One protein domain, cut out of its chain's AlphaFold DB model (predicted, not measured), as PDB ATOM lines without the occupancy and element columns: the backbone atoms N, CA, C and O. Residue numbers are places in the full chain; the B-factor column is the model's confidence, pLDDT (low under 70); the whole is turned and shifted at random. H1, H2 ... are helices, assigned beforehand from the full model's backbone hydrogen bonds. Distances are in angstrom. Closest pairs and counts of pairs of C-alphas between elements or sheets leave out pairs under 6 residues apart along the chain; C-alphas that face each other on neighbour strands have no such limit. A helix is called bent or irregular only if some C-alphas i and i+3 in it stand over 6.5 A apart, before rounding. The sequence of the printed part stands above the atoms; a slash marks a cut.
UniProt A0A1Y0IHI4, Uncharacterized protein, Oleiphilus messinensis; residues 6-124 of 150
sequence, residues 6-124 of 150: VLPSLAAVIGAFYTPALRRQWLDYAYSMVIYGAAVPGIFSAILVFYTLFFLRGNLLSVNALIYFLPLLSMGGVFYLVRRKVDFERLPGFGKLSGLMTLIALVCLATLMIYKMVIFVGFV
ATOM      1  N   VAL A   6       9.593  38.161  55.029       55.78
ATOM      2  CA  VAL A   6       9.016  39.407  55.568       55.78
ATOM      3  C   VAL A   6       7.607  39.671  55.018       55.78
ATOM      4  O   VAL A   6       6.744  40.193  55.713       55.78
ATOM      5  N   LEU A   7       7.334  39.252  53.781       49.22
ATOM      6  CA  LEU A   7       6.051  39.461  53.101       49.22
ATOM      7  C   LEU A   7       4.897  38.569  53.612       49.22
ATOM      8  O   LEU A   7       3.831  39.121  53.895       49.22
ATOM      9  N   PRO A   8       5.055  37.237  53.794       48.88
ATOM     10  CA  PRO A   8       3.986  36.414  54.367       48.88
ATOM     11  C   PRO A   8       3.781  36.680  55.865       48.88
ATOM     12  O   PRO A   8       2.657  36.573  56.352       48.88
ATOM     13  N   SER A   9       4.828  37.090  56.590       53.81
ATOM     14  CA  SER A   9       4.714  37.481  58.000       53.81
ATOM     15  C   SER A   9       4.009  38.832  58.175       53.81
ATOM     16  O   SER A   9       3.130  38.924  59.026       53.81
ATOM     17  N   LEU A  10       4.262  39.840  57.328       52.84
ATOM     18  CA  LEU A  10       3.478  41.088  57.318       52.84
ATOM     19  C   LEU A  10       1.996  40.844  56.992       52.84
ATOM     20  O   LEU A  10       1.124  41.409  57.650       52.84
ATOM     21  N   ALA A  11       1.697  39.965  56.030       50.78
ATOM     22  CA  ALA A  11       0.320  39.596  55.694       50.78
ATOM     23  C   ALA A  11      -0.388  38.846  56.843       50.78
ATOM     24  O   ALA A  11      -1.557  39.117  57.125       50.78
ATOM     25  N   ALA A  12       0.322  37.954  57.545       56.34
ATOM     26  CA  ALA A  12      -0.195  37.254  58.722       56.34
ATOM     27  C   ALA A  12      -0.427  38.201  59.912       56.34
ATOM     28  O   ALA A  12      -1.448  38.085  60.588       56.34
ATOM     29  N   VAL A  13       0.462  39.177  60.132       56.09
ATOM     30  CA  VAL A  13       0.320  40.193  61.188       56.09
ATOM     31  C   VAL A  13      -0.883  41.099  60.910       56.09
ATOM     32  O   VAL A  13      -1.718  41.287  61.789       56.09
ATOM     33  N   ILE A  14      -1.053  41.586  59.677       53.44
ATOM     34  CA  ILE A  14      -2.203  42.430  59.303       53.44
ATOM     35  C   ILE A  14      -3.524  41.640  59.370       53.44
ATOM     36  O   ILE A  14      -4.549  42.180  59.791       53.44
ATOM     37  N   GLY A  15      -3.508  40.349  59.016       47.03
ATOM     38  CA  GLY A  15      -4.659  39.453  59.155       47.03
ATOM     39  C   GLY A  15      -5.032  39.143  60.612       47.03
ATOM     40  O   GLY A  15      -6.220  39.060  60.928       47.03
ATOM     41  N   ALA A  16      -4.041  39.032  61.503       53.34
ATOM     42  CA  ALA A  16      -4.241  38.755  62.926       53.34
ATOM     43  C   ALA A  16      -4.874  39.932  63.693       53.34
ATOM     44  O   ALA A  16      -5.557  39.706  64.690       53.34
ATOM     45  N   PHE A  17      -4.734  41.172  63.209       48.44
ATOM     46  CA  PHE A  17      -5.373  42.353  63.813       48.44
ATOM     47  C   PHE A  17      -6.823  42.600  63.355       48.44
ATOM     48  O   PHE A  17      -7.459  43.557  63.799       48.44
ATOM     49  N   TYR A  18      -7.391  41.753  62.488       45.28
ATOM     50  CA  TYR A  18      -8.741  41.957  61.956       45.28
ATOM     51  C   TYR A  18      -9.821  41.377  62.874       45.28
ATOM     52  O   TYR A  18     -10.449  40.351  62.577       45.28
ATOM     53  N   THR A  19     -10.115  42.102  63.946       43.22
ATOM     54  CA  THR A  19     -11.252  41.828  64.829       43.22
ATOM     55  C   THR A  19     -12.570  42.248  64.144       43.22
ATOM     56  O   THR A  19     -12.724  43.413  63.782       43.22
ATOM     57  N   PRO A  20     -13.554  41.346  63.957       44.53
ATOM     58  CA  PRO A  20     -14.808  41.604  63.226       44.53
ATOM     59  C   PRO A  20     -15.821  42.529  63.941       44.53
ATOM     60  O   PRO A  20     -16.963  42.632  63.506       44.53
ATOM     61  N   ALA A  21     -15.439  43.192  65.037       43.75
ATOM     62  CA  ALA A  21     -16.382  43.786  65.988       43.75
ATOM     63  C   ALA A  21     -16.492  45.325  65.965       43.75
ATOM     64  O   ALA A  21     -17.379  45.863  66.624       43.75
ATOM     65  N   LEU A  22     -15.652  46.064  65.229       44.16
ATOM     66  CA  LEU A  22     -15.716  47.533  65.234       44.16
ATOM     67  C   LEU A  22     -16.269  48.070  63.908       44.16
ATOM     68  O   LEU A  22     -15.581  48.201  62.907       44.16
ATOM     69  N   ARG A  23     -17.553  48.408  63.896       54.03
ATOM     70  CA  ARG A  23     -18.215  49.100  62.786       54.03
ATOM     71  C   ARG A  23     -17.882  50.599  62.864       54.03
ATOM     72  O   ARG A  23     -18.586  51.340  63.543       54.03
ATOM     73  N   ARG A  24     -16.787  51.052  62.237       60.97
ATOM     74  CA  ARG A  24     -16.387  52.479  62.192       60.97
ATOM     75  C   ARG A  24     -15.821  52.861  60.821       60.97
ATOM     76  O   ARG A  24     -14.984  52.136  60.301       60.97
ATOM     77  N   GLN A  25     -16.181  54.047  60.312       65.62
ATOM     78  CA  GLN A  25     -15.692  54.632  59.040       65.62
ATOM     79  C   GLN A  25     -14.155  54.650  58.894       65.62
ATOM     80  O   GLN A  25     -13.622  54.676  57.792       65.62
ATOM     81  N   TRP A  26     -13.428  54.625  60.011       68.44
ATOM     82  CA  TRP A  26     -11.967  54.643  60.052       68.44
ATOM     83  C   TRP A  26     -11.369  53.306  59.590       68.44
ATOM     84  O   TRP A  26     -10.284  53.274  59.015       68.44
ATOM     85  N   LEU A  27     -12.093  52.201  59.796       69.88
ATOM     86  CA  LEU A  27     -11.667  50.875  59.357       69.88
ATOM     87  C   LEU A  27     -11.832  50.697  57.851       69.88
ATOM     88  O   LEU A  27     -10.955  50.113  57.227       69.88
ATOM     89  N   ASP A  28     -12.872  51.275  57.245       73.62
ATOM     90  CA  ASP A  28     -13.043  51.263  55.785       73.62
ATOM     91  C   ASP A  28     -11.867  51.966  55.080       73.62
ATOM     92  O   ASP A  28     -11.374  51.505  54.047       73.62
ATOM     93  N   TYR A  29     -11.346  53.039  55.687       75.31
ATOM     94  CA  TYR A  29     -10.129  53.717  55.232       75.31
ATOM     95  C   TYR A  29      -8.874  52.851  55.395       75.31
ATOM     96  O   TYR A  29      -8.056  52.777  54.475       75.31
ATOM     97  N   ALA A  30      -8.735  52.154  56.527       76.50
ATOM     98  CA  ALA A  30      -7.626  51.230  56.759       76.50
ATOM     99  C   ALA A  30      -7.635  50.064  55.751       76.50
ATOM    100  O   ALA A  30      -6.589  49.729  55.193       76.50
ATOM    101  N   TYR A  31      -8.806  49.496  55.440       73.12
ATOM    102  CA  TYR A  31      -8.924  48.457  54.412       73.12
ATOM    103  C   TYR A  31      -8.596  48.964  53.027       73.12
ATOM    104  O   TYR A  31      -7.904  48.264  52.286       73.12
ATOM    105  N   SER A  32      -9.026  50.180  52.690       78.88
ATOM    106  CA  SER A  32      -8.650  50.784  51.418       78.88
ATOM    107  C   SER A  32      -7.125  50.889  51.321       78.88
ATOM    108  O   SER A  32      -6.534  50.389  50.368       78.88
ATOM    109  N   MET A  33      -6.452  51.385  52.361       78.38
ATOM    110  CA  MET A  33      -4.991  51.502  52.374       78.38
ATOM    111  C   MET A  33      -4.271  50.153  52.181       78.38
ATOM    112  O   MET A  33      -3.319  50.076  51.403       78.38
ATOM    113  N   VAL A  34      -4.747  49.079  52.819       76.19
ATOM    114  CA  VAL A  34      -4.180  47.725  52.661       76.19
ATOM    115  C   VAL A  34      -4.418  47.175  51.251       76.19
ATOM    116  O   VAL A  34      -3.498  46.628  50.642       76.19
ATOM    117  N   ILE A  35      -5.627  47.344  50.708       81.19
ATOM    118  CA  ILE A  35      -5.962  46.911  49.344       81.19
ATOM    119  C   ILE A  35      -5.085  47.641  48.331       81.19
ATOM    120  O   ILE A  35      -4.499  46.995  47.468       81.19
ATOM    121  N   TYR A  36      -4.949  48.962  48.451       82.19
ATOM    122  CA  TYR A  36      -4.079  49.757  47.585       82.19
ATOM    123  C   TYR A  36      -2.611  49.329  47.712       82.19
ATOM    124  O   TYR A  36      -1.937  49.153  46.696       82.19
ATOM    125  N   GLY A  37      -2.131  49.088  48.935       77.81
ATOM    126  CA  GLY A  37      -0.769  48.620  49.193       77.81
ATOM    127  C   GLY A  37      -0.463  47.241  48.599       77.81
ATOM    128  O   GLY A  37       0.656  47.012  48.150       77.81
ATOM    129  N   ALA A  38      -1.447  46.339  48.540       77.00
ATOM    130  CA  ALA A  38      -1.303  45.031  47.897       77.00
ATOM    131  C   ALA A  38      -1.514  45.087  46.372       77.00
ATOM    132  O   ALA A  38      -0.873  44.346  45.625       77.00
ATOM    133  N   ALA A  39      -2.393  45.974  45.896       81.25
ATOM    134  CA  ALA A  39      -2.745  46.084  44.486       81.25
ATOM    135  C   ALA A  39      -1.612  46.662  43.636       81.25
ATOM    136  O   ALA A  39      -1.362  46.150  42.550       81.25
ATOM    137  N   VAL A  40      -0.892  47.680  44.120       83.00
ATOM    138  CA  VAL A  40       0.240  48.273  43.383       83.00
ATOM    139  C   VAL A  40       1.292  47.218  43.002       83.00
ATOM    140  O   VAL A  40       1.522  47.033  41.806       83.00
ATOM    141  N   PRO A  41       1.900  46.469  43.945       78.25
ATOM    142  CA  PRO A  41       2.872  45.437  43.596       78.25
ATOM    143  C   PRO A  41       2.237  44.273  42.814       78.25
ATOM    144  O   PRO A  41       2.888  43.717  41.932       78.25
ATOM    145  N   GLY A  42       0.967  43.934  43.071       82.00
ATOM    146  CA  GLY A  42       0.246  42.896  42.324       82.00
ATOM    147  C   GLY A  42       0.057  43.228  40.839       82.00
ATOM    148  O   GLY A  42       0.293  42.376  39.982       82.00
ATOM    149  N   ILE A  43      -0.305  44.474  40.524       87.12
ATOM    150  CA  ILE A  43      -0.479  44.964  39.149       87.12
ATOM    151  C   ILE A  43       0.854  44.945  38.392       87.12
ATOM    152  O   ILE A  43       0.898  44.480  37.253       87.12
ATOM    153  N   PHE A  44       1.946  45.394  39.018       85.25
ATOM    154  CA  PHE A  44       3.274  45.329  38.401       85.25
ATOM    155  C   PHE A  44       3.659  43.891  38.048       85.25
ATOM    156  O   PHE A  44       4.051  43.620  36.911       85.25
ATOM    157  N   SER A  45       3.481  42.957  38.984       84.88
ATOM    158  CA  SER A  45       3.730  41.539  38.730       84.88
ATOM    159  C   SER A  45       2.833  40.966  37.632       84.88
ATOM    160  O   SER A  45       3.321  40.194  36.809       84.88
ATOM    161  N   ALA A  46       1.561  41.367  37.552       86.75
ATOM    162  CA  ALA A  46       0.660  40.935  36.481       86.75
ATOM    163  C   ALA A  46       1.166  41.360  35.091       86.75
ATOM    164  O   ALA A  46       1.204  40.541  34.172       86.75
ATOM    165  N   ILE A  47       1.612  42.613  34.949       86.94
ATOM    166  CA  ILE A  47       2.186  43.138  33.699       86.94
ATOM    167  C   ILE A  47       3.471  42.383  33.337       86.94
ATOM    168  O   ILE A  47       3.661  41.991  32.189       86.94
ATOM    169  N   LEU A  48       4.336  42.134  34.320       85.00
ATOM    170  CA  LEU A  48       5.580  41.376  34.169       85.00
ATOM    171  C   LEU A  48       5.332  39.930  33.706       85.00
ATOM    172  O   LEU A  48       5.997  39.451  32.784       85.00
ATOM    173  N   VAL A  49       4.353  39.238  34.296       83.81
ATOM    174  CA  VAL A  49       3.937  37.891  33.866       83.81
ATOM    175  C   VAL A  49       3.402  37.931  32.438       83.81
ATOM    176  O   VAL A  49       3.810  37.126  31.604       83.81
ATOM    177  N   PHE A  50       2.528  38.890  32.136       85.31
ATOM    178  CA  PHE A  50       1.967  39.049  30.800       85.31
ATOM    179  C   PHE A  50       3.068  39.289  29.752       85.31
ATOM    180  O   PHE A  50       3.130  38.601  28.734       85.31
ATOM    181  N   TYR A  51       3.990  40.209  30.026       83.81
ATOM    182  CA  TYR A  51       5.097  40.525  29.129       83.81
ATOM    183  C   TYR A  51       6.022  39.323  28.900       83.81
ATOM    184  O   TYR A  51       6.346  38.988  27.761       83.81
ATOM    185  N   THR A  52       6.417  38.629  29.969       80.06
ATOM    186  CA  THR A  52       7.329  37.479  29.862       80.06
ATOM    187  C   THR A  52       6.706  36.298  29.113       80.06
ATOM    188  O   THR A  52       7.377  35.686  28.278       80.06
ATOM    189  N   LEU A  53       5.423  36.015  29.359       79.56
ATOM    190  CA  LEU A  53       4.704  34.897  28.750       79.56
ATOM    191  C   LEU A  53       4.418  35.134  27.259       79.56
ATOM    192  O   LEU A  53       4.626  34.228  26.453       79.56
ATOM    193  N   PHE A  54       3.975  36.338  26.879       76.31
ATOM    194  CA  PHE A  54       3.574  36.624  25.496       76.31
ATOM    195  C   PHE A  54       4.719  37.140  24.613       76.31
ATOM    196  O   PHE A  54       4.852  36.664  23.489       76.31
ATOM    197  N   PHE A  55       5.557  38.067  25.092       72.00
ATOM    198  CA  PHE A  55       6.599  38.691  24.262       72.00
ATOM    199  C   PHE A  55       7.924  37.938  24.295       72.00
ATOM    200  O   PHE A  55       8.511  37.693  23.244       72.00
ATOM    201  N   LEU A  56       8.401  37.567  25.487       69.88
ATOM    202  CA  LEU A  56       9.703  36.904  25.609       69.88
ATOM    203  C   LEU A  56       9.644  35.423  25.222       69.88
ATOM    204  O   LEU A  56      10.696  34.854  24.935       69.88
ATOM    205  N   ARG A  57       8.457  34.784  25.258       65.31
ATOM    206  CA  ARG A  57       8.292  33.310  25.211       65.31
ATOM    207  C   ARG A  57       9.314  32.596  26.114       65.31
ATOM    208  O   ARG A  57       9.773  31.495  25.820       65.31
ATOM    209  N   GLY A  58       9.726  33.275  27.184       59.12
ATOM    210  CA  GLY A  58      10.798  32.839  28.060       59.12
ATOM    211  C   GLY A  58      10.275  31.767  28.998       59.12
ATOM    212  O   GLY A  58       9.122  31.813  29.425       59.12
ATOM    213  N   ASN A  59      11.122  30.799  29.336       56.59
ATOM    214  CA  ASN A  59      10.762  29.798  30.326       56.59
ATOM    215  C   ASN A  59      10.538  30.508  31.673       56.59
ATOM    216  O   ASN A  59      11.487  31.009  32.271       56.59
ATOM    217  N   LEU A  60       9.294  30.561  32.158       57.94
ATOM    218  CA  LEU A  60       8.939  31.215  33.430       57.94
ATOM    219  C   LEU A  60       9.695  30.632  34.637       57.94
ATOM    220  O   LEU A  60       9.719  31.244  35.700       57.94
ATOM    221  N   LEU A  61      10.314  29.461  34.457       53.69
ATOM    222  CA  LEU A  61      11.175  28.775  35.416       53.69
ATOM    223  C   LEU A  61      12.606  29.338  35.511       53.69
ATOM    224  O   LEU A  61      13.255  29.108  36.528       53.69
ATOM    225  N   SER A  62      13.122  30.045  34.494       55.34
ATOM    226  CA  SER A  62      14.453  30.683  34.565       55.34
ATOM    227  C   SER A  62      14.395  32.101  35.129       55.34
ATOM    228  O   SER A  62      15.375  32.608  35.676       55.34
ATOM    229  N   VAL A  63      13.233  32.739  35.017       57.78
ATOM    230  CA  VAL A  63      12.939  34.003  35.682       57.78
ATOM    231  C   VAL A  63      12.578  33.708  37.133       57.78
ATOM    232  O   VAL A  63      12.053  32.644  37.444       57.78
ATOM    233  N   ASN A  64      12.886  34.630  38.047       63.03
ATOM    234  CA  ASN A  64      12.676  34.443  39.481       63.03
ATOM    235  C   ASN A  64      11.165  34.403  39.788       63.03
ATOM    236  O   ASN A  64      10.595  35.411  40.196       63.03
ATOM    237  N   ALA A  65      10.512  33.261  39.529       62.09
ATOM    238  CA  ALA A  65       9.061  33.047  39.542       62.09
ATOM    239  C   ALA A  65       8.411  33.576  40.826       62.09
ATOM    240  O   ALA A  65       7.311  34.114  40.822       62.09
ATOM    241  N   LEU A  66       9.163  33.530  41.915       56.25
ATOM    242  CA  LEU A  66       8.898  34.212  43.168       56.25
ATOM    243  C   LEU A  66       8.439  35.669  43.025       56.25
ATOM    244  O   LEU A  66       7.391  36.015  43.546       56.25
ATOM    245  N   ILE A  67       9.169  36.518  42.308       63.12
ATOM    246  CA  ILE A  67       8.857  37.953  42.155       63.12
ATOM    247  C   ILE A  67       7.597  38.160  41.290       63.12
ATOM    248  O   ILE A  67       6.874  39.144  41.437       63.12
ATOM    249  N   TYR A  68       7.305  37.203  40.411       68.12
ATOM    250  CA  TYR A  68       6.185  37.254  39.475       68.12
ATOM    251  C   TYR A  68       4.886  36.751  40.115       68.12
ATOM    252  O   TYR A  68       3.852  37.406  40.030       68.12
ATOM    253  N   PHE A  69       4.928  35.610  40.801       70.31
ATOM    254  CA  PHE A  69       3.733  34.968  41.341       70.31
ATOM    255  C   PHE A  69       3.396  35.408  42.772       70.31
ATOM    256  O   PHE A  69       2.210  35.459  43.095       70.31
ATOM    257  N   LEU A  70       4.368  35.779  43.628       68.75
ATOM    258  CA  LEU A  70       4.054  36.185  45.015       68.75
ATOM    259  C   LEU A  70       3.123  37.400  45.081       68.75
ATOM    260  O   LEU A  70       2.107  37.306  45.771       68.75
ATOM    261  N   PRO A  71       3.423  38.541  44.430       72.50
ATOM    262  CA  PRO A  71       2.591  39.732  44.581       72.50
ATOM    263  C   PRO A  71       1.202  39.533  43.978       72.50
ATOM    264  O   PRO A  71       0.218  40.034  44.516       72.50
ATOM    265  N   LEU A  72       1.113  38.726  42.917       79.50
ATOM    266  CA  LEU A  72      -0.151  38.366  42.289       79.50
ATOM    267  C   LEU A  72      -1.027  37.514  43.224       79.50
ATOM    268  O   LEU A  72      -2.207  37.814  43.409       79.50
ATOM    269  N   LEU A  73      -0.441  36.498  43.867       75.31
ATOM    270  CA  LEU A  73      -1.131  35.662  44.855       75.31
ATOM    271  C   LEU A  73      -1.501  36.451  46.116       75.31
ATOM    272  O   LEU A  73      -2.605  36.292  46.632       75.31
ATOM    273  N   SER A  74      -0.612  37.328  46.587       73.44
ATOM    274  CA  SER A  74      -0.854  38.197  47.743       73.44
ATOM    275  C   SER A  74      -2.025  39.149  47.495       73.44
ATOM    276  O   SER A  74      -2.954  39.211  48.301       73.44
ATOM    277  N   MET A  75      -2.051  39.818  46.336       82.38
ATOM    278  CA  MET A  75      -3.167  40.674  45.932       82.38
ATOM    279  C   MET A  75      -4.479  39.883  45.872       82.38
ATOM    280  O   MET A  75      -5.483  40.316  46.440       82.38
ATOM    281  N   GLY A  76      -4.464  38.702  45.244       80.69
ATOM    282  CA  GLY A  76      -5.631  37.819  45.175       80.69
ATOM    283  C   GLY A  76      -6.135  37.396  46.558       80.69
ATOM    284  O   GLY A  76      -7.338  37.445  46.815       80.69
ATOM    285  N   GLY A  77      -5.222  37.055  47.471       76.56
ATOM    286  CA  GLY A  77      -5.538  36.687  48.850       76.56
ATOM    287  C   GLY A  77      -6.164  37.835  49.643       76.56
ATOM    288  O   GLY A  77      -7.208  37.644  50.268       76.56
ATOM    289  N   VAL A  78      -5.582  39.037  49.573       75.94
ATOM    290  CA  VAL A  78      -6.120  40.238  50.235       75.94
ATOM    291  C   VAL A  78      -7.510  40.566  49.702       75.94
ATOM    292  O   VAL A  78      -8.433  40.775  50.487       75.94
ATOM    293  N   PHE A  79      -7.693  40.551  48.381       81.06
ATOM    294  CA  PHE A  79      -8.995  40.818  47.775       81.06
ATOM    295  C   PHE A  79     -10.018  39.765  48.215       81.06
ATOM    296  O   PHE A  79     -11.122  40.117  48.620       81.06
ATOM    297  N   TYR A  80      -9.658  38.481  48.212       79.81
ATOM    298  CA  TYR A  80     -10.553  37.410  48.647       79.81
ATOM    299  C   TYR A  80     -10.979  37.555  50.119       79.81
ATOM    300  O   TYR A  80     -12.168  37.465  50.438       79.81
ATOM    301  N   LEU A  81     -10.025  37.831  51.013       74.88
ATOM    302  CA  LEU A  81     -10.277  38.040  52.443       74.88
ATOM    303  C   LEU A  81     -11.160  39.264  52.698       74.88
ATOM    304  O   LEU A  81     -12.112  39.175  53.479       74.88
ATOM    305  N   VAL A  82     -10.872  40.387  52.034       75.62
ATOM    306  CA  VAL A  82     -11.649  41.621  52.199       75.62
ATOM    307  C   VAL A  82     -13.049  41.457  51.626       75.62
ATOM    308  O   VAL A  82     -14.004  41.800  52.317       75.62
ATOM    309  N   ARG A  83     -13.200  40.841  50.445       79.31
ATOM    310  CA  ARG A  83     -14.516  40.596  49.831       79.31
ATOM    311  C   ARG A  83     -15.451  39.807  50.741       79.31
ATOM    312  O   ARG A  83     -16.663  39.982  50.686       79.31
ATOM    313  N   ARG A  84     -14.899  38.924  51.579       77.12
ATOM    314  CA  ARG A  84     -15.686  38.138  52.538       77.12
ATOM    315  C   ARG A  84     -16.168  38.965  53.734       77.12
ATOM    316  O   ARG A  84     -17.145  38.576  54.368       77.12
ATOM    317  N   LYS A  85     -15.481  40.060  54.074       74.62
ATOM    318  CA  LYS A  85     -15.784  40.887  55.253       74.62
ATOM    319  C   LYS A  85     -16.491  42.203  54.920       74.62
ATOM    320  O   LYS A  85     -17.274  42.670  55.742       74.62
ATOM    321  N   VAL A  86     -16.221  42.797  53.759       74.75
ATOM    322  CA  VAL A  86     -16.731  44.112  53.350       74.75
ATOM    323  C   VAL A  86     -17.031  44.103  51.852       74.75
ATOM    324  O   VAL A  86     -16.286  43.529  51.060       74.75
ATOM    325  N   ASP A  87     -18.123  44.761  51.469       79.38
ATOM    326  CA  ASP A  87     -18.455  44.979  50.063       79.38
ATOM    327  C   ASP A  87     -17.504  46.010  49.438       79.38
ATOM    328  O   ASP A  87     -17.330  47.108  49.974       79.38
ATOM    329  N   PHE A  88     -16.893  45.669  48.303       77.44
ATOM    330  CA  PHE A  88     -15.905  46.512  47.636       77.44
ATOM    331  C   PHE A  88     -16.463  47.853  47.160       77.44
ATOM    332  O   PHE A  88     -15.731  48.843  47.152       77.44
ATOM    333  N   GLU A  89     -17.751  47.914  46.822       74.81
ATOM    334  CA  GLU A  89     -18.404  49.163  46.407       74.81
ATOM    335  C   GLU A  89     -18.442  50.206  47.530       74.81
ATOM    336  O   GLU A  89     -18.541  51.405  47.272       74.81
ATOM    337  N   ARG A  90     -18.311  49.765  48.787       74.44
ATOM    338  CA  ARG A  90     -18.302  50.646  49.960       74.44
ATOM    339  C   ARG A  90     -16.924  51.213  50.279       74.44
ATOM    340  O   ARG A  90     -16.833  52.138  51.084       74.44
ATOM    341  N   LEU A  91     -15.855  50.679  49.686       80.56
ATOM    342  CA  LEU A  91     -14.506  51.136  49.998       80.56
ATOM    343  C   LEU A  91     -14.183  52.469  49.309       80.56
ATOM    344  O   LEU A  91     -14.311  52.589  48.084       80.56
ATOM    345  N   PRO A  92     -13.682  53.466  50.062       75.12
ATOM    346  CA  PRO A  92     -13.327  54.757  49.495       75.12
ATOM    347  C   PRO A  92     -12.205  54.581  48.467       75.12
ATOM    348  O   PRO A  92     -11.144  54.036  48.767       75.12
ATOM    349  N   GLY A  93     -12.448  55.037  47.236       79.44
ATOM    350  CA  GLY A  93     -11.479  54.977  46.139       79.44
ATOM    351  C   GLY A  93     -11.472  53.674  45.335       79.44
ATOM    352  O   GLY A  93     -10.922  53.678  44.235       79.44
ATOM    353  N   PHE A  94     -12.144  52.603  45.777       82.56
ATOM    354  CA  PHE A  94     -12.108  51.307  45.081       82.56
ATOM    355  C   PHE A  94     -12.521  51.397  43.604       82.56
ATOM    356  O   PHE A  94     -11.900  50.761  42.756       82.56
ATOM    357  N   GLY A  95     -13.484  52.261  43.266       83.62
ATOM    358  CA  GLY A  95     -13.871  52.509  41.872       83.62
ATOM    359  C   GLY A  95     -12.709  52.975  40.982       83.62
ATOM    360  O   GLY A  95     -12.587  52.522  39.846       83.62
ATOM    361  N   LYS A  96     -11.792  53.805  41.501       86.12
ATOM    362  CA  LYS A  96     -10.589  54.232  40.762       86.12
ATOM    363  C   LYS A  96      -9.611  53.072  40.578       86.12
ATOM    364  O   LYS A  96      -9.047  52.918  39.500       86.12
ATOM    365  N   LEU A  97      -9.422  52.252  41.616       87.06
ATOM    366  CA  LEU A  97      -8.550  51.077  41.557       87.06
ATOM    367  C   LEU A  97      -9.076  50.044  40.550       87.06
ATOM    368  O   LEU A  97      -8.335  49.590  39.685       87.06
ATOM    369  N   SER A  98     -10.367  49.721  40.622       86.44
ATOM    370  CA  SER A  98     -11.035  48.813  39.688       86.44
ATOM    371  C   SER A  98     -10.996  49.352  38.253       86.44
ATOM    372  O   SER A  98     -10.691  48.602  37.325       86.44
ATOM    373  N   GLY A  99     -11.199  50.662  38.069       88.00
ATOM    374  CA  GLY A  99     -11.034  51.341  36.780       88.00
ATOM    375  C   GLY A  99      -9.618  51.202  36.208       88.00
ATOM    376  O   GLY A  99      -9.449  50.885  35.034       88.00
ATOM    377  N   LEU A 100      -8.585  51.357  37.039       91.25
ATOM    378  CA  LEU A 100      -7.198  51.133  36.619       91.25
ATOM    379  C   LEU A 100      -6.946  49.668  36.246       91.25
ATOM    380  O   LEU A 100      -6.361  49.394  35.202       91.25
ATOM    381  N   MET A 101      -7.406  48.719  37.063       88.88
ATOM    382  CA  MET A 101      -7.234  47.290  36.787       88.88
ATOM    383  C   MET A 101      -7.933  46.868  35.490       88.88
ATOM    384  O   MET A 101      -7.358  46.125  34.698       88.88
ATOM    385  N   THR A 102      -9.148  47.364  35.252       91.75
ATOM    386  CA  THR A 102      -9.900  47.098  34.017       91.75
ATOM    387  C   THR A 102      -9.235  47.734  32.802       91.75
ATOM    388  O   THR A 102      -9.110  47.061  31.782       91.75
ATOM    389  N   LEU A 103      -8.723  48.966  32.910       93.69
ATOM    390  CA  LEU A 103      -7.941  49.602  31.846       93.69
ATOM    391  C   LEU A 103      -6.694  48.775  31.497       93.69
ATOM    392  O   LEU A 103      -6.449  48.496  30.326       93.69
ATOM    393  N   ILE A 104      -5.928  48.346  32.504       90.75
ATOM    394  CA  ILE A 104      -4.715  47.539  32.301       90.75
ATOM    395  C   ILE A 104      -5.063  46.192  31.663       90.75
ATOM    396  O   ILE A 104      -4.380  45.760  30.734       90.75
ATOM    397  N   ALA A 105      -6.143  45.547  32.112       89.88
ATOM    398  CA  ALA A 105      -6.632  44.310  31.515       89.88
ATOM    399  C   ALA A 105      -7.056  44.511  30.051       89.88
ATOM    400  O   ALA A 105      -6.708  43.692  29.201       89.88
ATOM    401  N   LEU A 106      -7.744  45.615  29.741       94.25
ATOM    402  CA  LEU A 106      -8.159  45.967  28.384       94.25
ATOM    403  C   LEU A 106      -6.947  46.191  27.471       94.25
ATOM    404  O   LEU A 106      -6.904  45.648  26.370       94.25
ATOM    405  N   VAL A 107      -5.941  46.936  27.936       92.44
ATOM    406  CA  VAL A 107      -4.696  47.179  27.189       92.44
ATOM    407  C   VAL A 107      -3.922  45.880  26.979       92.44
ATOM    408  O   VAL A 107      -3.462  45.626  25.866       92.44
ATOM    409  N   CYS A 108      -3.813  45.022  28.000       88.75
ATOM    410  CA  CYS A 108      -3.207  43.698  27.848       88.75
ATOM    411  C   CYS A 108      -3.962  42.865  26.806       88.75
ATOM    412  O   CYS A 108      -3.339  42.287  25.921       88.75
ATOM    413  N   LEU A 109      -5.295  42.838  26.851       90.50
ATOM    414  CA  LEU A 109      -6.114  42.076  25.907       90.50
ATOM    415  C   LEU A 109      -5.996  42.616  24.475       90.50
ATOM    416  O   LEU A 109      -5.818  41.830  23.544       90.50
ATOM    417  N   ALA A 110      -6.024  43.937  24.293       90.19
ATOM    418  CA  ALA A 110      -5.808  44.579  22.998       90.19
ATOM    419  C   ALA A 110      -4.410  44.261  22.445       90.19
ATOM    420  O   ALA A 110      -4.270  43.853  21.293       90.19
ATOM    421  N   THR A 111      -3.380  44.358  23.289       87.25
ATOM    422  CA  THR A 111      -1.997  44.012  22.923       87.25
ATOM    423  C   THR A 111      -1.877  42.537  22.548       87.25
ATOM    424  O   THR A 111      -1.221  42.201  21.564       87.25
ATOM    425  N   LEU A 112      -2.547  41.648  23.284       85.69
ATOM    426  CA  LEU A 112      -2.589  40.217  22.995       85.69
ATOM    427  C   LEU A 112      -3.270  39.933  21.656       85.69
ATOM    428  O   LEU A 112      -2.776  39.102  20.897       85.69
ATOM    429  N   MET A 113      -4.376  40.617  21.346       84.94
ATOM    430  CA  MET A 113      -5.045  40.493  20.049       84.94
ATOM    431  C   MET A 113      -4.129  40.925  18.908       84.94
ATOM    432  O   MET A 113      -3.969  40.167  17.951       84.94
ATOM    433  N   ILE A 114      -3.476  42.082  19.037       84.19
ATOM    434  CA  ILE A 114      -2.513  42.568  18.042       84.19
ATOM    435  C   ILE A 114      -1.377  41.556  17.882       84.19
ATOM    436  O   ILE A 114      -1.088  41.136  16.767       84.19
ATOM    437  N   TYR A 115      -0.774  41.100  18.982       76.62
ATOM    438  CA  TYR A 115       0.331  40.144  18.941       76.62
ATOM    439  C   TYR A 115      -0.082  38.810  18.301       76.62
ATOM    440  O   TYR A 115       0.640  38.276  17.465       76.62
ATOM    441  N   LYS A 116      -1.273  38.289  18.618       73.44
ATOM    442  CA  LYS A 116      -1.786  37.038  18.039       73.44
ATOM    443  C   LYS A 116      -2.124  37.178  16.549       73.44
ATOM    444  O   LYS A 116      -1.879  36.239  15.795       73.44
ATOM    445  N   MET A 117      -2.626  38.336  16.111       68.00
ATOM    446  CA  MET A 117      -2.843  38.639  14.688       68.00
ATOM    447  C   MET A 117      -1.520  38.814  13.934       68.00
ATOM    448  O   MET A 117      -1.373  38.298  12.827       68.00
ATOM    449  N   VAL A 118      -0.527  39.453  14.557       63.56
ATOM    450  CA  VAL A 118       0.835  39.553  14.017       63.56
ATOM    451  C   VAL A 118       1.492  38.178  13.935       63.56
ATOM    452  O   VAL A 118       2.159  37.927  12.947       63.56
ATOM    453  N   ILE A 119       1.274  37.248  14.874       56.41
ATOM    454  CA  ILE A 119       1.784  35.864  14.751       56.41
ATOM    455  C   ILE A 119       1.192  35.145  13.527       56.41
ATOM    456  O   ILE A 119       1.894  34.357  12.900       56.41
ATOM    457  N   PHE A 120      -0.065  35.418  13.157       49.91
ATOM    458  CA  PHE A 120      -0.690  34.803  11.978       49.91
ATOM    459  C   PHE A 120      -0.127  35.353  10.654       49.91
ATOM    460  O   PHE A 120       0.017  34.607   9.691       49.91
ATOM    461  N   VAL A 121       0.244  36.636  10.616       52.47
ATOM    462  CA  VAL A 121       0.908  37.279   9.460       52.47
ATOM    463  C   VAL A 121       2.439  37.110   9.503       52.47
ATOM    464  O   VAL A 121       3.127  37.250   8.498       52.47
ATOM    465  N   GLY A 122       2.979  36.789  10.675       49.22
ATOM    466  CA  GLY A 122       4.390  36.834  11.031       49.22
ATOM    467  C   GLY A 122       4.948  35.467  11.391       49.22
ATOM    468  O   GLY A 122       5.642  35.327  12.399       49.22
ATOM    469  N   PHE A 123       4.726  34.465  10.540       51.06
ATOM    470  CA  PHE A 123       5.701  33.384  10.430       51.06
ATOM    471  C   PHE A 123       6.942  33.963   9.738       51.06
ATOM    472  O   PHE A 123       7.115  33.792   8.543       51.06
ATOM    473  N   VAL A 124       7.721  34.749  10.491       50.16
ATOM    474  CA  VAL A 124       9.020  35.328  10.123       50.16
ATOM    475  C   VAL A 124       9.046  35.825   8.673       50.16
ATOM    476  O   VAL A 124       9.491  35.114   7.787       50.16
TER     477      VAL A 124
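This is residues 6 to 124 of the 150 residues of an uncharacterized protein of Oleiphilus messinensis (UniProt A0A1Y0IHI4). The model is a long, loose rod of helices, with the long helix H2 in the middle, H3 folded back on it as a helical hairpin, and the long H4 running beside H2 in nearly the same line but slid along it. The short H1 lies off to the side near H3, and residues 117 to 124, of which 117 to 121 belong to H4, stick out at one end of the rod. The printed part has 119 residues with four named helices, H1, H2, H3 and H4 in that order, and no named strand; the class is all helix. The whole is loose, with a radius of gyration of the C-alphas of 17.7 A and spans of 62 by 30 by 17 A.

H1 holds residues 6 to 16 and begins at C-alpha 6, at (9.016, 39.407, 55.568); it is 15.2 A long. H2 holds residues 25 to 54, 42.7 A from first to last C-alpha, and begins at C-alpha 25, at (-15.692, 54.632, 59.040). H2 has a kink of 25 degrees near residue 39; it is neither bent nor irregular, but only just: C-alphas 38 and 41 are 6.0 A apart. H3 holds residues 65 to 85 and is 30.4 A long; it is irregular, but only just, with C-alphas 68 and 71 at 6.7 A. H4 holds residues 94 to 121, 40.4 A long, and ends at C-alpha 121, at (0.908, 37.279, 9.460).

H1 touches no helix but is near H3, with 10 pairs of C-alphas within 10 A. H2 and H3 form a helical hairpin and touch, with 26 pairs of C-alphas within 8 A; the closest C-alphas are those of Gly 42 and Pro 71, 4.5 A apart. They run opposite ways at a shallow tilt of 34 degrees, only just short of steep. H2 and H4 touch with 6 such pairs, the closest C-alphas being those of Ser 32 and Phe 94, 7.2 A apart. These two run the same way at a shallow tilt of 8 degrees, their centres 17.1 A apart. H1 and H2, H1 and H4, and H3 and H4 are apart. In H1 and H4 every O i to N i+4 pair is within hydrogen-bond range; in H2 it is 24 of 26 and in H3 14 of 17.

The two C-alphas farthest apart are those of Ala 21 and Val 124, 61.9 A. Residues 117 to 124 stand free, and the body without them spans 49 by 29 by 17 A. The printed part has no cut, and its three links, H1 to H2, H2 to H3 and H3 to H4, are short. The mean pLDDT of the printed part is 72.0; 44 residues are under 70, namely 6 to 27, 56 to 68, 70 and 117 to 124.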